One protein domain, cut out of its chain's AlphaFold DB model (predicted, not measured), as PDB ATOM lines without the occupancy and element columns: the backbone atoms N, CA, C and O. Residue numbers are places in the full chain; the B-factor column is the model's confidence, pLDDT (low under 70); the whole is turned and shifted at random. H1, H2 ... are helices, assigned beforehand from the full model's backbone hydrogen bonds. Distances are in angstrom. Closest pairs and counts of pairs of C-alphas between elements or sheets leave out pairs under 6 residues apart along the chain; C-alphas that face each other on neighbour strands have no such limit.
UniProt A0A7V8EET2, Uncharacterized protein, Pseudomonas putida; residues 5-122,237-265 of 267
ATOM      1  N   SER A   5     248.490 274.377 222.033       90.00
ATOM      2  CA  SER A   5     249.409 273.497 222.753       90.00
ATOM      3  C   SER A   5     249.102 272.026 222.496       90.00
ATOM      4  O   SER A   5     250.004 271.277 222.143       90.00
ATOM      5  N   GLU A   6     247.844 271.603 222.611       91.62
ATOM      6  CA  GLU A   6     247.451 270.215 222.348       91.62
ATOM      7  C   GLU A   6     247.675 269.843 220.882       91.62
ATOM      8  O   GLU A   6     248.201 268.772 220.595       91.62
ATOM      9  N   LEU A   7     247.340 270.747 219.954       94.50
ATOM     10  CA  LEU A   7     247.574 270.537 218.526       94.50
ATOM     11  C   LEU A   7     249.062 270.319 218.219       94.50
ATOM     12  O   LEU A   7     249.409 269.382 217.499       94.50
ATOM     13  N   ASP A   8     249.937 271.150 218.783       94.69
ATOM     14  CA  ASP A   8     251.382 271.018 218.613       94.69
ATOM     15  C   ASP A   8     251.897 269.680 219.161       94.69
ATOM     16  O   ASP A   8     252.613 268.950 218.473       94.69
ATOM     17  N   HIS A   9     251.454 269.292 220.362       94.19
ATOM     18  CA  HIS A   9     251.829 268.006 220.950       94.19
ATOM     19  C   HIS A   9     251.318 266.826 220.111       94.19
ATOM     20  O   HIS A   9     252.062 265.862 219.915       94.19
ATOM     21  N   ILE A  10     250.108 266.899 219.544       96.75
ATOM     22  CA  ILE A  10     249.601 265.879 218.609       96.75
ATOM     23  C   ILE A  10     250.545 265.746 217.412       96.75
ATOM     24  O   ILE A  10     250.873 264.630 217.016       96.75
ATOM     25  N   LEU A  11     251.020 266.854 216.842       97.62
ATOM     26  CA  LEU A  11     251.931 266.826 215.694       97.62
ATOM     27  C   LEU A  11     253.311 266.266 216.063       97.62
ATOM     28  O   LEU A  11     253.861 265.457 215.311       97.62
ATOM     29  N   ILE A  12     253.843 266.619 217.237       96.94
ATOM     30  CA  ILE A  12     255.096 266.050 217.755       96.94
ATOM     31  C   ILE A  12     254.953 264.533 217.924       96.94
ATOM     32  O   ILE A  12     255.747 263.774 217.364       96.94
ATOM     33  N   PHE A  13     253.918 264.064 218.626       97.50
ATOM     34  CA  PHE A  13     253.710 262.630 218.837       97.50
ATOM     35  C   PHE A  13     253.340 261.890 217.552       97.50
ATOM     36  O   PHE A  13     253.722 260.734 217.381       97.50
ATOM     37  N   PHE A  14     252.688 262.552 216.597       98.38
ATOM     38  CA  PHE A  14     252.495 261.999 215.265       98.38
ATOM     39  C   PHE A  14     253.844 261.753 214.579       98.38
ATOM     40  O   PHE A  14     254.078 260.659 214.064       98.38
ATOM     41  N   SER A  15     254.772 262.711 214.653       98.19
ATOM     42  CA  SER A  15     256.143 262.537 214.158       98.19
ATOM     43  C   SER A  15     256.887 261.400 214.869       98.19
ATOM     44  O   SER A  15     257.545 260.590 214.208       98.19
ATOM     45  N   VAL A  16     256.747 261.291 216.195       97.94
ATOM     46  CA  VAL A  16     257.316 260.199 217.006       97.94
ATOM     47  C   VAL A  16     256.774 258.846 216.542       97.94
ATOM     48  O   VAL A  16     257.551 257.935 216.254       97.94
ATOM     49  N   PHE A  17     255.456 258.699 216.402       98.19
ATOM     50  CA  PHE A  17     254.845 257.437 215.983       98.19
ATOM     51  C   PHE A  17     255.154 257.077 214.529       98.19
ATOM     52  O   PHE A  17     255.341 255.896 214.230       98.19
ATOM     53  N   LEU A  18     255.294 258.059 213.633       98.06
ATOM     54  CA  LEU A  18     255.807 257.827 212.280       98.06
ATOM     55  C   LEU A  18     257.253 257.315 212.304       98.06
ATOM     56  O   LEU A  18     257.565 256.354 211.596       98.06
ATOM     57  N   CYS A  19     258.119 257.906 213.136       97.88
ATOM     58  CA  CYS A  19     259.485 257.417 213.325       97.88
ATOM     59  C   CYS A  19     259.496 255.977 213.837       97.88
ATOM     60  O   CYS A  19     260.138 255.121 213.232       97.88
ATOM     61  N   ILE A  20     258.746 255.691 214.904       97.69
ATOM     62  CA  ILE A  20     258.638 254.351 215.495       97.69
ATOM     63  C   ILE A  20     258.143 253.344 214.453       97.69
ATOM     64  O   ILE A  20     258.756 252.293 214.264       97.69
ATOM     65  N   ALA A  21     257.082 253.674 213.713       97.19
ATOM     66  CA  ALA A  21     256.565 252.808 212.660       97.19
ATOM     67  C   ALA A  21     257.635 252.494 211.604       97.19
ATOM     68  O   ALA A  21     257.750 251.344 211.177       97.19
ATOM     69  N   LEU A  22     258.438 253.488 211.213       96.81
ATOM     70  CA  LEU A  22     259.487 253.327 210.210       96.81
ATOM     71  C   LEU A  22     260.779 252.683 210.730       96.81
ATOM     72  O   LEU A  22     261.559 252.153 209.931       96.81
ATOM     73  N   ILE A  23     261.004 252.660 212.044       96.25
ATOM     74  CA  ILE A  23     262.058 251.845 212.664       96.25
ATOM     75  C   ILE A  23     261.742 250.363 212.427       96.25
ATOM     76  O   ILE A  23     262.582 249.624 211.912       96.25
ATOM     77  N   PHE A  24     260.498 249.947 212.681       94.69
ATOM     78  CA  PHE A  24     260.087 248.546 212.538       94.69
ATOM     79  C   PHE A  24     259.684 248.144 211.113       94.69
ATOM     80  O   PHE A  24     259.843 246.982 210.738       94.69
ATOM     81  N   LYS A  25     259.176 249.074 210.293       93.31
ATOM     82  CA  LYS A  25     258.745 248.804 208.912       93.31
ATOM     83  C   LYS A  25     259.471 249.702 207.909       93.31
ATOM     84  O   LYS A  25     259.542 250.905 208.101       93.31
ATOM     85  N   PRO A  26     259.984 249.163 206.792       89.12
ATOM     86  CA  PRO A  26     260.758 249.954 205.834       89.12
ATOM     87  C   PRO A  26     259.920 250.964 205.031       89.12
ATOM     88  O   PRO A  26     260.487 251.895 204.456       89.12
ATOM     89  N   THR A  27     258.598 250.781 204.964       91.62
ATOM     90  CA  THR A  27     257.683 251.604 204.165       91.62
ATOM     91  C   THR A  27     256.417 251.965 204.939       91.62
ATOM     92  O   THR A  27     255.931 251.206 205.781       91.62
ATOM     93  N   LEU A  28     255.858 253.133 204.628       93.12
ATOM     94  CA  LEU A  28     254.709 253.726 205.301       93.12
ATOM     95  C   LEU A  28     253.479 253.713 204.393       93.12
ATOM     96  O   LEU A  28     253.433 254.440 203.410       93.12
ATOM     97  N   ASN A  29     252.456 252.910 204.664       91.62
ATOM     98  CA  ASN A  29     251.191 253.002 203.920       91.62
ATOM     99  C   ASN A  29     250.200 253.958 204.605       91.62
ATOM    100  O   ASN A  29     250.392 254.335 205.759       91.62
ATOM    101  N   ALA A  30     249.132 254.334 203.895       91.31
ATOM    102  CA  ALA A  30     248.131 255.267 204.413       91.31
ATOM    103  C   ALA A  30     247.478 254.775 205.717       91.31
ATOM    104  O   ALA A  30     247.215 255.578 206.602       91.31
ATOM    105  N   ARG A  31     247.281 253.455 205.874       94.00
ATOM    106  CA  ARG A  31     246.721 252.873 207.104       94.00
ATOM    107  C   ARG A  31     247.659 253.054 208.295       94.00
ATOM    108  O   ARG A  31     247.197 253.393 209.374       94.00
ATOM    109  N   VAL A  32     248.964 252.857 208.101       94.38
ATOM    110  CA  VAL A  32     249.971 253.056 209.156       94.38
ATOM    111  C   VAL A  32     250.104 254.536 209.502       94.38
ATOM    112  O   VAL A  32     250.149 254.867 210.679       94.38
ATOM    113  N   ALA A  33     250.111 255.428 208.507       95.38
ATOM    114  CA  ALA A  33     250.148 256.870 208.749       95.38
ATOM    115  C   ALA A  33     248.900 257.352 209.512       95.38
ATOM    116  O   ALA A  33     249.024 258.063 210.504       95.38
ATOM    117  N   LEU A  34     247.706 256.913 209.105       96.75
ATOM    118  CA  LEU A  34     246.466 257.237 209.809       96.75
ATOM    119  C   LEU A  34     246.447 256.640 211.221       96.75
ATOM    120  O   LEU A  34     246.060 257.319 212.161       96.75
ATOM    121  N   GLY A  35     246.912 255.398 211.381       96.75
ATOM    122  CA  GLY A  35     247.059 254.764 212.690       96.75
ATOM    123  C   GLY A  35     247.992 255.550 213.612       96.75
ATOM    124  O   GLY A  35     247.640 255.787 214.758       96.75
ATOM    125  N   ALA A  36     249.132 256.027 213.104       97.38
ATOM    126  CA  ALA A  36     250.051 256.875 213.862       97.38
ATOM    127  C   ALA A  36     249.405 258.205 214.285       97.38
ATOM    128  O   ALA A  36     249.603 258.640 215.418       97.38
ATOM    129  N   LEU A  37     248.599 258.825 213.415       97.69
ATOM    130  CA  LEU A  37     247.854 260.041 213.752       97.69
ATOM    131  C   LEU A  37     246.794 259.777 214.830       97.69
ATOM    132  O   LEU A  37     246.706 260.526 215.796       97.69
ATOM    133  N   VAL A  38     246.024 258.693 214.702       97.81
ATOM    134  CA  VAL A  38     245.029 258.298 215.711       97.81
ATOM    135  C   VAL A  38     245.706 258.011 217.050       97.81
ATOM    136  O   VAL A  38     245.234 258.500 218.073       97.81
ATOM    137  N   CYS A  39     246.834 257.294 217.053       97.50
ATOM    138  CA  CYS A  39     247.624 257.074 218.261       97.50
ATOM    139  C   CYS A  39     248.077 258.397 218.888       97.50
ATOM    140  O   CYS A  39     247.970 258.539 220.097       97.50
ATOM    141  N   ALA A  40     248.534 259.370 218.092       97.31
ATOM    142  CA  ALA A  40     248.924 260.690 218.592       97.31
ATOM    143  C   ALA A  40     247.750 261.431 219.238       97.31
ATOM    144  O   ALA A  40     247.876 261.903 220.366       97.31
ATOM    145  N   CYS A  41     246.594 261.467 218.571       96.69
ATOM    146  CA  CYS A  41     245.389 262.083 219.119       96.69
ATOM    147  C   CYS A  41     244.967 261.425 220.438       96.69
ATOM    148  O   CYS A  41     244.768 262.123 221.425       96.69
ATOM    149  N   VAL A  42     244.867 260.092 220.478       96.38
ATOM    150  CA  VAL A  42     244.477 259.355 221.693       96.38
ATOM    151  C   VAL A  42     245.500 259.558 222.810       96.38
ATOM    152  O   VAL A  42     245.115 259.768 223.953       96.38
ATOM    153  N   PHE A  43     246.793 259.542 222.488       95.38
ATOM    154  CA  PHE A  43     247.854 259.732 223.471       95.38
ATOM    155  C   PHE A  43     247.787 261.113 224.134       95.38
ATOM    156  O   PHE A  43     247.978 261.211 225.342       95.38
ATOM    157  N   ILE A  44     247.481 262.172 223.378       94.56
ATOM    158  CA  ILE A  44     247.320 263.521 223.940       94.56
ATOM    159  C   ILE A  44     246.000 263.677 224.689       94.56
ATOM    160  O   ILE A  44     246.013 264.222 225.785       94.56
ATOM    161  N   LEU A  45     244.896 263.142 224.162       93.25
ATOM    162  CA  LEU A  45     243.587 263.183 224.829       93.25
ATOM    163  C   LEU A  45     243.563 262.447 226.177       93.25
ATOM    164  O   LEU A  45     242.713 262.739 227.009       93.25
ATOM    165  N   LEU A  46     244.456 261.476 226.370       93.44
ATOM    166  CA  LEU A  46     244.608 260.720 227.614       93.44
ATOM    167  C   LEU A  46     245.775 261.223 228.477       93.44
ATOM    168  O   LEU A  46     246.280 260.466 229.304       93.44
ATOM    169  N   ASP A  47     246.256 262.449 228.249       91.19
ATOM    170  CA  ASP A  47     247.355 263.062 229.009       91.19
ATOM    171  C   ASP A  47     248.651 262.230 229.030       91.19
ATOM    172  O   ASP A  47     249.502 262.362 229.911       91.19
ATOM    173  N   GLY A  48     248.865 261.396 228.008       89.38
ATOM    174  CA  GLY A  48     250.007 260.486 227.936       89.38
ATOM    175  C   GLY A  48     251.354 261.210 227.980       89.38
ATOM    176  O   GLY A  48     252.334 260.670 228.484       89.38
ATOM    177  N   HIS A  49     251.408 262.454 227.502       87.94
ATOM    178  CA  HIS A  49     252.601 263.299 227.548       87.94
ATOM    179  C   HIS A  49     252.951 263.762 228.974       87.94
ATOM    180  O   HIS A  49     254.134 263.855 229.301       87.94
ATOM    181  N   PHE A  50     251.957 263.977 229.841       88.00
ATOM    182  CA  PHE A  50     252.183 264.221 231.267       88.00
ATOM    183  C   PHE A  50     252.598 262.939 231.982       88.00
ATOM    184  O   PHE A  50     253.593 262.951 232.705       88.00
ATOM    185  N   TRP A  51     251.923 261.820 231.697       89.25
ATOM    186  CA  TRP A  51     252.279 260.514 232.261       89.25
ATOM    187  C   TRP A  51     253.716 260.102 231.910       89.25
ATOM    188  O   TRP A  51     254.457 259.606 232.755       89.25
ATOM    189  N   LEU A  52     254.151 260.378 230.674       87.50
ATOM    190  CA  LEU A  52     255.534 260.183 230.237       87.50
ATOM    191  C   LEU A  52     256.513 261.009 231.086       87.50
ATOM    192  O   LEU A  52     257.557 260.503 231.495       87.50
ATOM    193  N   GLY A  53     256.171 262.269 231.363       87.00
ATOM    194  CA  GLY A  53     256.947 263.143 232.238       87.00
ATOM    195  C   GLY A  53     257.055 262.592 233.658       87.00
ATOM    196  O   GLY A  53     258.162 262.469 234.174       87.00
ATOM    197  N   GLU A  54     255.934 262.205 234.264       87.44
ATOM    198  CA  GLU A  54     255.892 261.653 235.625       87.44
ATOM    199  C   GLU A  54     256.647 260.328 235.763       87.44
ATOM    200  O   GLU A  54     257.273 260.076 236.792       87.44
ATOM    201  N   PHE A  55     256.601 259.480 234.733       88.44
ATOM    202  CA  PHE A  55     257.262 258.179 234.754       88.44
ATOM    203  C   PHE A  55     258.786 258.294 234.612       88.44
ATOM    204  O   PHE A  55     259.526 257.569 235.277       88.44
ATOM    205  N   PHE A  56     259.269 259.185 233.737       87.12
ATOM    206  CA  PHE A  56     260.694 259.274 233.400       87.12
ATOM    207  C   PHE A  56     261.466 260.358 234.159       87.12
ATOM    208  O   PHE A  56     262.696 260.284 234.216       87.12
ATOM    209  N   LEU A  57     260.796 261.371 234.716       87.38
ATOM    210  CA  LEU A  57     261.457 262.517 235.340       87.38
ATOM    211  C   LEU A  57     261.233 262.550 236.859       87.38
ATOM    212  O   LEU A  57     260.154 262.217 237.342       87.38
ATOM    213  N   PRO A  58     262.225 263.019 237.641       86.06
ATOM    214  CA  PRO A  58     262.018 263.320 239.052       86.06
ATOM    215  C   PRO A  58     260.890 264.340 239.263       86.06
ATOM    216  O   PRO A  58     260.692 265.239 238.440       86.06
ATOM    217  N   LYS A  59     260.208 264.249 240.412       79.31
ATOM    218  CA  LYS A  59     259.158 265.203 240.807       79.31
ATOM    219  C   LYS A  59     259.649 266.653 240.698       79.31
ATOM    220  O   LYS A  59     260.775 266.963 241.084       79.31
ATOM    221  N   GLY A  60     258.786 267.534 240.188       69.88
ATOM    222  CA  GLY A  60     259.066 268.967 240.035       69.88
ATOM    223  C   GLY A  60     259.839 269.347 238.767       69.88
ATOM    224  O   GLY A  60     260.178 270.515 238.590       69.88
ATOM    225  N   ARG A  61     260.130 268.397 237.868       76.94
ATOM    226  CA  ARG A  61     260.695 268.696 236.543       76.94
ATOM    227  C   ARG A  61     259.595 268.977 235.523       76.94
ATOM    228  O   ARG A  61     258.509 268.415 235.601       76.94
ATOM    229  N   ASN A  62     259.908 269.824 234.541       80.75
ATOM    230  CA  ASN A  62     258.991 270.121 233.443       80.75
ATOM    231  C   ASN A  62     258.721 268.835 232.621       80.75
ATOM    232  O   ASN A  62     259.670 268.293 232.042       80.75
ATOM    233  N   PRO A  63     257.459 268.365 232.527       81.38
ATOM    234  CA  PRO A  63     257.102 267.137 231.808       81.38
ATOM    235  C   PRO A  63     257.440 267.184 230.310       81.38
ATOM    236  O   PRO A  63     257.715 266.147 229.707       81.38
ATOM    237  N   GLN A  64     257.524 268.375 229.707       84.19
ATOM    238  CA  GLN A  64     257.893 268.549 228.297       84.19
ATOM    239  C   GLN A  64     259.298 268.031 227.972       84.19
ATOM    240  O   GLN A  64     259.571 267.671 226.825       84.19
ATOM    241  N   LEU A  65     260.187 267.941 228.969       87.12
ATOM    242  CA  LEU A  65     261.529 267.393 228.780       87.12
ATOM    243  C   LEU A  65     261.475 265.941 228.280       87.12
ATOM    244  O   LEU A  65     262.253 265.576 227.401       87.12
ATOM    245  N   ALA A  66     260.531 265.134 228.775       90.69
ATOM    246  CA  ALA A  66     260.373 263.750 228.336       90.69
ATOM    247  C   ALA A  66     259.935 263.669 226.863       90.69
ATOM    248  O   ALA A  66     260.475 262.867 226.100       90.69
ATOM    249  N   THR A  67     259.029 264.554 226.440       91.56
ATOM    250  CA  THR A  67     258.591 264.680 225.039       91.56
ATOM    251  C   THR A  67     259.757 265.026 224.113       91.56
ATOM    252  O   THR A  67     259.956 264.364 223.093       91.56
ATOM    253  N   VAL A  68     260.566 266.029 224.478       91.62
ATOM    254  CA  VAL A  68     261.732 266.449 223.681       91.62
ATOM    255  C   VAL A  68     262.756 265.318 223.575       91.62
ATOM    256  O   VAL A  68     263.226 265.014 222.479       91.62
ATOM    257  N   VAL A  69     263.066 264.650 224.690       93.56
ATOM    258  CA  VAL A  69     264.007 263.520 224.715       93.56
ATOM    259  C   VAL A  69     263.518 262.375 223.832       93.56
ATOM    260  O   VAL A  69     264.290 261.861 223.022       93.56
ATOM    261  N   LEU A  70     262.240 262.002 223.931       95.31
ATOM    262  CA  LEU A  70     261.664 260.942 223.107       95.31
ATOM    263  C   LEU A  70     261.776 261.273 221.615       95.31
ATOM    264  O   LEU A  70     262.238 260.438 220.837       95.31
ATOM    265  N   MET A  71     261.427 262.503 221.232       95.56
ATOM    266  CA  MET A  71     261.509 262.964 219.847       95.56
ATOM    267  C   MET A  71     262.950 262.944 219.312       95.56
ATOM    268  O   MET A  71     263.183 262.512 218.176       95.56
ATOM    269  N   ILE A  72     263.929 263.347 220.129       97.06
ATOM    270  CA  ILE A  72     265.358 263.262 219.789       97.06
ATOM    271  C   ILE A  72     265.770 261.803 219.574       97.06
ATOM    272  O   ILE A  72     266.365 261.491 218.543       97.06
ATOM    273  N   ILE A  73     265.427 260.898 220.496       97.50
ATOM    274  CA  ILE A  73     265.806 259.479 220.415       97.50
ATOM    275  C   ILE A  73     265.230 258.827 219.156       97.50
ATOM    276  O   ILE A  73     265.962 258.165 218.411       97.50
ATOM    277  N   THR A  74     263.939 259.022 218.874       97.50
ATOM    278  CA  THR A  74     263.304 258.409 217.700       97.50
ATOM    279  C   THR A  74     263.845 258.983 216.396       97.50
ATOM    280  O   THR A  74     264.098 258.228 215.453       97.50
ATOM    281  N   THR A  75     264.098 260.295 216.350       97.50
ATOM    282  CA  THR A  75     264.665 260.957 215.166       97.50
ATOM    283  C   THR A  75     266.111 260.534 214.931       97.50
ATOM    284  O   THR A  75     266.480 260.237 213.793       97.50
ATOM    285  N   ALA A  76     266.929 260.447 215.984       97.81
ATOM    286  CA  ALA A  76     268.314 259.993 215.900       97.81
ATOM    287  C   ALA A  76     268.383 258.541 215.415       97.81
ATOM    288  O   ALA A  76     269.093 258.248 214.457       97.81
ATOM    289  N   THR A  77     267.562 257.658 215.991       97.56
ATOM    290  CA  THR A  77     267.488 256.246 215.586       97.56
ATOM    291  C   THR A  77     267.129 256.112 214.105       97.56
ATOM    292  O   THR A  77     267.816 255.411 213.358       97.56
ATOM    293  N   LEU A  78     266.097 256.826 213.641       97.06
ATOM    294  CA  LEU A  78     265.698 256.790 212.234       97.06
ATOM    295  C   LEU A  78     266.781 257.384 211.317       97.06
ATOM    296  O   LEU A  78     267.075 256.817 210.264       97.06
ATOM    297  N   SER A  79     267.423 258.478 211.737       96.94
ATOM    298  CA  SER A  79     268.542 259.103 211.018       96.94
ATOM    299  C   SER A  79     269.707 258.134 210.837       96.94
ATOM    300  O   SER A  79     270.221 257.984 209.729       96.94
ATOM    301  N   THR A  80     270.076 257.402 211.889       96.94
ATOM    302  CA  THR A  80     271.092 256.351 211.821       96.94
ATOM    303  C   THR A  80     270.716 255.299 210.775       96.94
ATOM    304  O   THR A  80     271.534 254.964 209.918       96.94
ATOM    305  N   MET A  81     269.463 254.832 210.753       96.81
ATOM    306  CA  MET A  81     268.994 253.875 209.738       96.81
ATOM    307  C   MET A  81     269.042 254.435 208.309       96.81
ATOM    308  O   MET A  81     269.305 253.683 207.371       96.81
ATOM    309  N   VAL A  82     268.808 255.736 208.120       96.31
ATOM    310  CA  VAL A  82     268.919 256.400 206.811       96.31
ATOM    311  C   VAL A  82     270.368 256.455 206.322       96.31
ATOM    312  O   VAL A  82     270.607 256.278 205.125       96.31
ATOM    313  N   VAL A  83     271.339 256.652 207.217       96.25
ATOM    314  CA  VAL A  83     272.771 256.676 206.866       96.25
ATOM    315  C   VAL A  83     273.243 255.306 206.364       96.25
ATOM    316  O   VAL A  83     274.008 255.218 205.400       96.25
ATOM    317  N   PHE A  84     272.742 254.213 206.944       94.88
ATOM    318  CA  PHE A  84     273.120 252.864 206.527       94.88
ATOM    319  C   PHE A  84     272.356 252.396 205.280       94.88
ATOM    320  O   PHE A  84     271.169 252.079 205.332       94.88
ATOM    321  N   LYS A  85     273.070 252.222 204.157       91.81
ATOM    322  CA  LYS A  85     272.510 251.798 202.852       91.81
ATOM    323  C   LYS A  85     271.571 250.583 202.931       91.81
ATOM    324  O   LYS A  85     270.576 250.562 202.215       91.81
ATOM    325  N   ARG A  86     271.859 249.602 203.799       93.00
ATOM    326  CA  ARG A  86     271.033 248.391 204.004       93.00
ATOM    327  C   ARG A  86     269.616 248.704 204.500       93.00
ATOM    328  O   ARG A  86     268.687 247.971 204.183       93.00
ATOM    329  N   TRP A  87     269.463 249.765 205.284       93.19
ATOM    330  CA  TRP A  87     268.210 250.144 205.935       93.19
ATOM    331  C   TRP A  87     267.581 251.386 205.299       93.19
ATOM    332  O   TRP A  87     266.470 251.775 205.651       93.19
ATOM    333  N   ARG A  88     268.248 252.019 204.341       95.25
ATOM    334  CA  ARG A  88     267.769 253.257 203.741       95.25
ATOM    335  C   ARG A  88     266.574 253.015 202.818       95.25
ATOM    336  O   ARG A  88     266.667 252.261 201.853       95.25
ATOM    337  N   THR A  89     265.480 253.729 203.065       95.12
ATOM    338  CA  THR A  89     264.324 253.819 202.158       95.12
ATOM    339  C   THR A  89     263.923 255.276 201.962       95.12
ATOM    340  O   THR A  89     264.275 256.133 202.773       95.12
ATOM    341  N   LEU A  90     263.192 255.569 200.882       94.19
ATOM    342  CA  LEU A  90     262.703 256.926 200.625       94.19
ATOM    343  C   LEU A  90     261.794 257.423 201.757       94.19
ATOM    344  O   LEU A  90     261.953 258.548 202.211       94.19
ATOM    345  N   ASP A  91     260.884 256.574 202.238       96.50
ATOM    346  CA  ASP A  91     259.958 256.914 203.321       96.50
ATOM    347  C   ASP A  91     260.719 257.299 204.598       96.50
ATOM    348  O   ASP A  91     260.390 258.302 205.228       96.50
ATOM    349  N   ARG A  92     261.790 256.558 204.932       97.00
ATOM    350  CA  ARG A  92     262.690 256.888 206.048       97.00
ATOM    351  C   ARG A  92     263.380 258.232 205.831       97.00
ATOM    352  O   ARG A  92     263.357 259.050 206.736       97.00
ATOM    353  N   ILE A  93     263.916 258.501 204.636       96.94
ATOM    354  CA  ILE A  93     264.549 259.796 204.315       96.94
ATOM    355  C   ILE A  93     263.563 260.956 204.513       96.94
ATOM    356  O   ILE A  93     263.896 261.938 205.171       96.94
ATOM    357  N   MET A  94     262.348 260.835 203.972       97.38
ATOM    358  CA  MET A  94     261.342 261.900 204.021       97.38
ATOM    359  C   MET A  94     260.843 262.156 205.449       97.38
ATOM    360  O   MET A  94     260.771 263.308 205.872       97.38
ATOM    361  N   VAL A  95     260.546 261.100 206.217       97.88
ATOM    362  CA  VAL A  95     260.102 261.242 207.615       97.88
ATOM    363  C   VAL A  95     261.238 261.698 208.531       97.88
ATOM    364  O   VAL A  95     260.991 262.515 209.413       97.88
ATOM    365  N   THR A  96     262.479 261.251 208.308       98.00
ATOM    366  CA  THR A  96     263.651 261.790 209.015       98.00
ATOM    367  C   THR A  96     263.797 263.284 208.760       98.00
ATOM    368  O   THR A  96     263.964 264.035 209.716       98.00
ATOM    369  N   GLY A  97     263.684 263.724 207.501       97.94
ATOM    370  CA  GLY A  97     263.730 265.143 207.148       97.94
ATOM    371  C   GLY A  97     262.659 265.951 207.881       97.94
ATOM    372  O   GLY A  97     262.986 266.930 208.540       97.94
ATOM    373  N   ALA A  98     261.401 265.499 207.852       98.19
ATOM    374  CA  ALA A  98     260.321 266.167 208.578       98.19
ATOM    375  C   ALA A  98     260.538 266.184 210.098       98.19
ATOM    376  O   ALA A  98     260.341 267.220 210.724       98.19
ATOM    377  N   SER A  99     260.983 265.074 210.689       98.06
ATOM    378  CA  SER A  99     261.194 264.962 212.140       98.06
ATOM    379  C   SER A  99     262.350 265.844 212.620       98.06
ATOM    380  O   SER A  99     262.245 266.507 213.650       98.06
ATOM    381  N   ALA A 100     263.434 265.911 211.841       98.00
ATOM    382  CA  ALA A 100     264.534 266.836 212.090       98.00
ATOM    383  C   ALA A 100     264.074 268.295 211.964       98.00
ATOM    384  O   ALA A 100     264.429 269.118 212.807       98.00
ATOM    385  N   SER A 101     263.245 268.610 210.964       98.25
ATOM    386  CA  SER A 101     262.672 269.946 210.815       98.25
ATOM    387  C   SER A 101     261.754 270.325 211.975       98.25
ATOM    388  O   SER A 101     261.864 271.448 212.448       98.25
ATOM    389  N   VAL A 102     260.915 269.408 212.478       97.88
ATOM    390  CA  VAL A 102     260.078 269.621 213.676       97.88
ATOM    391  C   VAL A 102     260.946 269.982 214.886       97.88
ATOM    392  O   VAL A 102     260.703 270.994 215.537       97.88
ATOM    393  N   LEU A 103     262.010 269.214 215.148       96.69
ATOM    394  CA  LEU A 103     262.955 269.523 216.231       96.69
ATOM    395  C   LEU A 103     263.615 270.893 216.048       96.69
ATOM    396  O   LEU A 103     263.714 271.665 217.001       96.69
ATOM    397  N   LEU A 104     264.057 271.204 214.828       97.06
ATOM    398  CA  LEU A 104     264.742 272.457 214.533       97.06
ATOM    399  C   LEU A 104     263.808 273.663 214.664       97.06
ATOM    400  O   LEU A 104     264.207 274.672 215.241       97.06
ATOM    401  N   THR A 105     262.569 273.572 214.173       97.06
ATOM    402  CA  THR A 105     261.589 274.656 214.305       97.06
ATOM    403  C   THR A 105     261.148 274.841 215.746       97.06
ATOM    404  O   THR A 105     261.079 275.980 216.198       97.06
ATOM    405  N   PHE A 106     260.944 273.756 216.501       94.81
ATOM    406  CA  PHE A 106     260.661 273.839 217.934       94.81
ATOM    407  C   PHE A 106     261.794 274.557 218.682       94.81
ATOM    408  O   PHE A 106     261.546 275.518 219.409       94.81
ATOM    409  N   ALA A 107     263.049 274.150 218.455       94.88
ATOM    410  CA  ALA A 107     264.215 274.768 219.084       94.88
ATOM    411  C   ALA A 107     264.379 276.243 218.686       94.88
ATOM    412  O   ALA A 107     264.632 277.088 219.544       94.88
ATOM    413  N   LEU A 108     264.189 276.566 217.403       97.38
ATOM    414  CA  LEU A 108     264.262 277.935 216.896       97.38
ATOM    415  C   LEU A 108     263.194 278.825 217.534       97.38
ATOM    416  O   LEU A 108     263.510 279.910 218.018       97.38
ATOM    417  N   PHE A 109     261.937 278.381 217.561       96.62
ATOM    418  CA  PHE A 109     260.854 279.159 218.157       96.62
ATOM    419  C   PHE A 109     261.017 279.281 219.665       96.62
ATOM    420  O   PHE A 109     260.758 280.351 220.205       96.62
ATOM    421  N   HIS A 110     261.514 278.248 220.341       94.00
ATOM    422  CA  HIS A 110     261.813 278.328 221.765       94.00
ATOM    423  C   HIS A 110     262.929 279.348 222.028       94.00
ATOM    424  O   HIS A 110     262.806 280.193 222.911       94.00
ATOM    425  N   TYR A 111     264.004 279.324 221.240       95.44
ATOM    426  CA  TYR A 111     265.077 280.310 221.340       95.44
ATOM    427  C   TYR A 111     264.550 281.735 221.114       95.44
ATOM    428  O   TYR A 111     264.710 282.602 221.969       95.44
ATOM    429  N   VAL A 112     263.863 281.980 219.996       96.75
ATOM    430  CA  VAL A 112     263.389 283.325 219.641       96.75
ATOM    431  C   VAL A 112     262.324 283.820 220.619       96.75
ATOM    432  O   VAL A 112     262.436 284.920 221.145       96.75
ATOM    433  N   LEU A 113     261.285 283.035 220.886       95.56
ATOM    434  CA  LEU A 113     260.145 283.514 221.664       95.56
ATOM    435  C   LEU A 113     260.380 283.432 223.170       95.56
ATOM    436  O   LEU A 113     260.114 284.400 223.875       95.56
ATOM    437  N   VAL A 114     260.899 282.307 223.664       91.69
ATOM    438  CA  VAL A 114     261.036 282.066 225.109       91.69
ATOM    439  C   VAL A 114     262.341 282.643 225.651       91.69
ATOM    440  O   VAL A 114     262.338 283.199 226.743       91.69
ATOM    441  N   GLN A 115     263.452 282.552 224.911       91.56
ATOM    442  CA  GLN A 115     264.752 283.029 225.412       91.56
ATOM    443  C   GLN A 115     265.080 284.477 225.027       91.56
ATOM    444  O   GLN A 115     265.902 285.088 225.702       91.56
ATOM    445  N   GLN A 116     264.462 285.040 223.981       93.62
ATOM    446  CA  GLN A 116     264.741 286.415 223.536       93.62
ATOM    447  C   GLN A 116     263.543 287.352 223.746       93.62
ATOM    448  O   GLN A 116     263.637 288.305 224.517       93.62
ATOM    449  N   VAL A 117     262.403 287.080 223.098       95.12
ATOM    450  CA  VAL A 117     261.238 287.985 223.117       95.12
ATOM    451  C   VAL A 117     260.618 288.088 224.507       95.12
ATOM    452  O   VAL A 117     260.379 289.198 224.976       95.12
ATOM    453  N   LEU A 118     260.383 286.960 225.183       93.12
ATOM    454  CA  LEU A 118     259.760 286.942 226.506       93.12
ATOM    455  C   LEU A 118     260.559 287.760 227.543       93.12
ATOM    456  O   LEU A 118     259.958 288.647 228.152       93.12
ATOM    457  N   PRO A 119     261.885 287.571 227.717       91.44
ATOM    458  CA  PRO A 119     262.676 288.411 228.616       91.44
ATOM    459  C   PRO A 119     262.733 289.881 228.195       91.44
ATOM    460  O   PRO A 119     262.656 290.755 229.056       91.44
ATOM    461  N   ALA A 120     262.847 290.173 226.892       93.88
ATOM    462  CA  ALA A 120     262.893 291.548 226.398       93.88
ATOM    463  C   ALA A 120     261.593 292.303 226.708       93.88
ATOM    464  O   ALA A 120     261.625 293.379 227.298       93.88
ATOM    465  N   TRP A 121     260.442 291.701 226.405       95.25
ATOM    466  CA  TRP A 121     259.138 292.287 226.716       95.25
ATOM    467  C   TRP A 121     258.898 292.397 228.217       95.25
ATOM    468  O   TRP A 121     258.323 293.384 228.666       95.25
ATOM    469  N   ALA A 122     259.352 291.416 229.002       93.88
ATOM    470  CA  ALA A 122     259.260 291.477 230.455       93.88
ATOM    471  C   ALA A 122     260.049 292.660 231.025       93.88
ATOM    472  O   ALA A 122     259.542 293.391 231.873       93.88
ATOM    473  N   ALA A 237     254.618 276.800 215.982       96.38
ATOM    474  CA  ALA A 237     255.025 275.401 216.053       96.38
ATOM    475  C   ALA A 237     254.011 274.493 215.341       96.38
ATOM    476  O   ALA A 237     254.385 273.779 214.412       96.38
ATOM    477  N   SER A 238     252.715 274.620 215.650       96.50
ATOM    478  CA  SER A 238     251.656 273.826 215.009       96.50
ATOM    479  C   SER A 238     251.638 273.993 213.488       96.50
ATOM    480  O   SER A 238     251.547 273.011 212.748       96.50
ATOM    481  N   VAL A 239     251.748 275.233 212.999       97.50
ATOM    482  CA  VAL A 239     251.770 275.516 211.555       97.50
ATOM    483  C   VAL A 239     253.013 274.906 210.906       97.50
ATOM    484  O   VAL A 239     252.896 274.186 209.912       97.50
ATOM    485  N   ALA A 240     254.198 275.144 211.470       97.88
ATOM    486  CA  ALA A 240     255.450 274.631 210.920       97.88
ATOM    487  C   ALA A 240     255.486 273.096 210.920       97.88
ATOM    488  O   ALA A 240     255.792 272.479 209.898       97.88
ATOM    489  N   HIS A 241     255.122 272.465 212.036       98.12
ATOM    490  CA  HIS A 241     255.096 271.011 212.171       98.12
ATOM    491  C   HIS A 241     254.073 270.386 211.219       98.12
ATOM    492  O   HIS A 241     254.383 269.406 210.535       98.12
ATOM    493  N   GLY A 242     252.892 270.997 211.090       97.69
ATOM    494  CA  GLY A 242     251.881 270.592 210.119       97.69
ATOM    495  C   GLY A 242     252.408 270.621 208.683       97.69
ATOM    496  O   GLY A 242     252.224 269.649 207.945       97.69
ATOM    497  N   ILE A 243     253.118 271.684 208.289       98.19
ATOM    498  CA  ILE A 243     253.725 271.815 206.952       98.19
ATOM    499  C   ILE A 243     254.782 270.730 206.715       98.19
ATOM    500  O   ILE A 243     254.745 270.062 205.681       98.19
ATOM    501  N   TRP A 244     255.698 270.508 207.662       98.25
ATOM    502  CA  TRP A 244     256.759 269.511 207.499       98.25
ATOM    503  C   TRP A 244     256.214 268.087 207.380       98.25
ATOM    504  O   TRP A 244     256.611 267.340 206.480       98.25
ATOM    505  N   LEU A 245     255.269 267.719 208.247       98.00
ATOM    506  CA  LEU A 245     254.689 266.379 208.272       98.00
ATOM    507  C   LEU A 245     253.797 266.127 207.053       98.00
ATOM    508  O   LEU A 245     253.960 265.115 206.366       98.00
ATOM    509  N   SER A 246     252.897 267.058 206.726       97.25
ATOM    510  CA  SER A 246     252.038 266.933 205.539       97.25
ATOM    511  C   SER A 246     252.842 266.963 204.239       97.25
ATOM    512  O   SER A 246     252.548 266.187 203.324       97.25
ATOM    513  N   GLY A 247     253.898 267.779 204.170       97.25
ATOM    514  CA  GLY A 247     254.832 267.832 203.051       97.25
ATOM    515  C   GLY A 247     255.529 266.494 202.822       97.25
ATOM    516  O   GLY A 247     255.486 265.962 201.710       97.25
ATOM    517  N   ALA A 248     256.093 265.885 203.871       97.19
ATOM    518  CA  ALA A 248     256.733 264.573 203.762       97.19
ATOM    519  C   ALA A 248     255.755 263.477 203.314       97.19
ATOM    520  O   ALA A 248     256.066 262.710 202.399       97.19
ATOM    521  N   LEU A 249     254.553 263.423 203.894       97.12
ATOM    522  CA  LEU A 249     253.534 262.441 203.506       97.12
ATOM    523  C   LEU A 249     253.067 262.632 202.058       97.12
ATOM    524  O   LEU A 249     252.918 261.654 201.322       97.12
ATOM    525  N   SER A 250     252.895 263.883 201.628       95.25
ATOM    526  CA  SER A 250     252.516 264.226 200.253       95.25
ATOM    527  C   SER A 250     253.598 263.824 199.254       95.25
ATOM    528  O   SER A 250     253.286 263.254 198.210       95.25
ATOM    529  N   LEU A 251     254.875 264.041 199.585       94.88
ATOM    530  CA  LEU A 251     256.005 263.613 198.758       94.88
ATOM    531  C   LEU A 251     256.097 262.086 198.655       94.88
ATOM    532  O   LEU A 251     256.300 261.561 197.558       94.88
ATOM    533  N   ILE A 252     255.887 261.363 199.761       94.44
ATOM    534  CA  ILE A 252     255.827 259.892 199.764       94.44
ATOM    535  C   ILE A 252     254.684 259.404 198.860       94.44
ATOM    536  O   ILE A 252     254.888 258.530 198.010       94.44
ATOM    537  N   ALA A 253     253.487 259.980 199.001       93.38
ATOM    538  CA  ALA A 253     252.324 259.624 198.190       93.38
ATOM    539  C   ALA A 253     252.556 259.921 196.699       93.38
ATOM    540  O   ALA A 253     252.341 259.052 195.849       93.38
ATOM    541  N   PHE A 254     253.065 261.114 196.382       92.81
ATOM    542  CA  PHE A 254     253.393 261.524 195.021       92.81
ATOM    543  C   PHE A 254     254.416 260.587 194.375       92.81
ATOM    544  O   PHE A 254     254.213 260.140 193.244       92.81
ATOM    545  N   HIS A 255     255.486 260.240 195.096       91.06
ATOM    546  CA  HIS A 255     256.500 259.317 194.599       91.06
ATOM    547  C   HIS A 255     255.880 257.961 194.247       91.06
ATOM    548  O   HIS A 255     256.081 257.448 193.146       91.06
ATOM    549  N   ARG A 256     255.047 257.397 195.126       88.50
ATOM    550  CA  ARG A 256     254.374 256.117 194.854       88.50
ATOM    551  C   ARG A 256     253.481 256.169 193.623       88.50
ATOM    552  O   ARG A 256     253.593 255.294 192.770       88.50
ATOM    553  N   ILE A 257     252.651 257.203 193.492       87.44
ATOM    554  CA  ILE A 257     251.758 257.368 192.335       87.44
ATOM    555  C   ILE A 257     252.572 257.501 191.043       87.44
ATOM    556  O   ILE A 257     252.273 256.845 190.043       87.44
ATOM    557  N   ARG A 258     253.617 258.336 191.051       87.19
ATOM    558  CA  ARG A 258     254.448 258.598 189.869       87.19
ATOM    559  C   ARG A 258     255.161 257.342 189.374       87.19
ATOM    560  O   ARG A 258     255.212 257.127 188.164       87.19
ATOM    561  N   PHE A 259     255.711 256.531 190.274       81.44
ATOM    562  CA  PHE A 259     256.473 255.342 189.888       81.44
ATOM    563  C   PHE A 259     255.595 254.113 189.622       81.44
ATOM    564  O   PHE A 259     255.920 253.356 188.711       81.44
ATOM    565  N   ALA A 260     254.434 253.975 190.273       76.81
ATOM    566  CA  ALA A 260     253.443 252.958 189.898       76.81
ATOM    567  C   ALA A 260     252.929 253.158 188.457       76.81
ATOM    568  O   ALA A 260     252.833 252.210 187.685       76.81
ATOM    569  N   ARG A 261     252.684 254.413 188.050       66.25
ATOM    570  CA  ARG A 261     252.274 254.754 186.674       66.25
ATOM    571  C   ARG A 261     253.345 254.476 185.617       66.25
ATOM    572  O   ARG A 261     253.001 254.314 184.453       66.25
ATOM    573  N   ARG A 262     254.629 254.483 185.989       64.69
ATOM    574  CA  ARG A 262     255.732 254.172 185.064       64.69
ATOM    575  C   ARG A 262     255.873 252.671 184.837       64.69
ATOM    576  O   ARG A 262     256.107 252.290 183.701       64.69
ATOM    577  N   ALA A 263     255.681 251.857 185.877       57.19
ATOM    578  CA  ALA A 263     255.663 250.401 185.746       57.19
ATOM    579  C   ALA A 263     254.545 249.945 184.791       57.19
ATOM    580  O   ALA A 263     254.822 249.260 183.822       57.19
ATOM    581  N   HIS A 264     253.325 250.468 184.957       55.31
ATOM    582  CA  HIS A 264     252.184 250.155 184.081       55.31
ATOM    583  C   HIS A 264     252.287 250.644 182.625       55.31
ATOM    584  O   HIS A 264     251.429 250.301 181.825       55.31
ATOM    585  N   ARG A 265     253.249 251.510 182.287       59.53
ATOM    586  CA  ARG A 265     253.478 251.976 180.904       59.53
ATOM    587  C   ARG A 265     254.623 251.235 180.209       59.53
ATOM    588  O   ARG A 265     254.878 251.512 179.044       59.53
TER     589      ARG A 265
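Overview. This is residues 5 to 122 and 237 to 265 of the 267 residues of an uncharacterized protein of Pseudomonas putida (UniProt A0A7V8EET2). A bundle of four helices, H1, H4, H5 and H6, has H1 at its middle, with H2 packed on H1 and short H3 set crosswise at the beginning of H4. H5 and H6 are long helices side by side, running opposite ways and shifted along each other; H5 residues 111 to 122 stick out at one end and residues 256 to 265, mostly in H6, at the other. The printed part has 147 residues with six named helices, H1 to H6 in order along the chain, and no named strand: all helix. It is compact, with a radius of gyration of the C-alphas of 16.8 A, yet elongated, spanning 63 by 33 by 29 A.

Along the chain. Find C-alpha 5 at (249.409, 273.497, 222.753); from there H1 runs 29.0 A to residue 24. Then come H2, residues 30 to 45, 22.4 A; H3, residues 48 to 56, 12.1 A; and H4, residues 64 to 83, 28.7 A. H5, residues 90 to 122, is the longest helix at 45.8 A, from C-alpha 90 at (262.703, 256.926, 200.625). After the cut, H6 covers residues 237 to 263, 39.3 A, and ends at C-alpha 263, (255.663, 250.401, 185.746).

Arrangement. Begin at the hub, H1, which touches H2, H4, H5 and H6. H1 and H2 form a helical hairpin at a steep tilt of 44 degrees, closest at the C-alphas of Phe 14 and Ala 40, 5.1 A. H1 and H4 touch at Val 16 and Met 71, whose C-alphas are 5.8 A apart, and run the same way at a shallow tilt of 34 degrees, only just short of steep. H5 touches H1 with residues 91 to 102 alone; the closest C-alphas, of Ser 15 and Ser 99, are 6.0 A apart. Look next at H5 and H6: they touch, closest at the C-alphas of Ala 98 and Trp 244, 5.0 A, and run opposite ways at a shallow tilt of 15 degrees. H3 touches H4 about perpendicular, at 89 degrees, with the closest C-alphas, of Gly 53 and Ala 66, 5.2 A apart. H4 and H6 are apart. Every O i to N i+4 pair is within hydrogen-bond range in H1, H2, H3, H4 and H6, and 26 of 29 are in H5.

Size, cuts and confidence. The C-alphas farthest apart, of Ala 122 and Arg 265, are 63.6 A from each other. Residues 123 to 236 are not printed, and C-alphas 122 and 237 stand 22.0 A apart across this cut. Of the links that are printed whole, none is long. Look for pLDDT under 70 at residue 60 and residues 261 to 265; the mean of the printed part is 92.7.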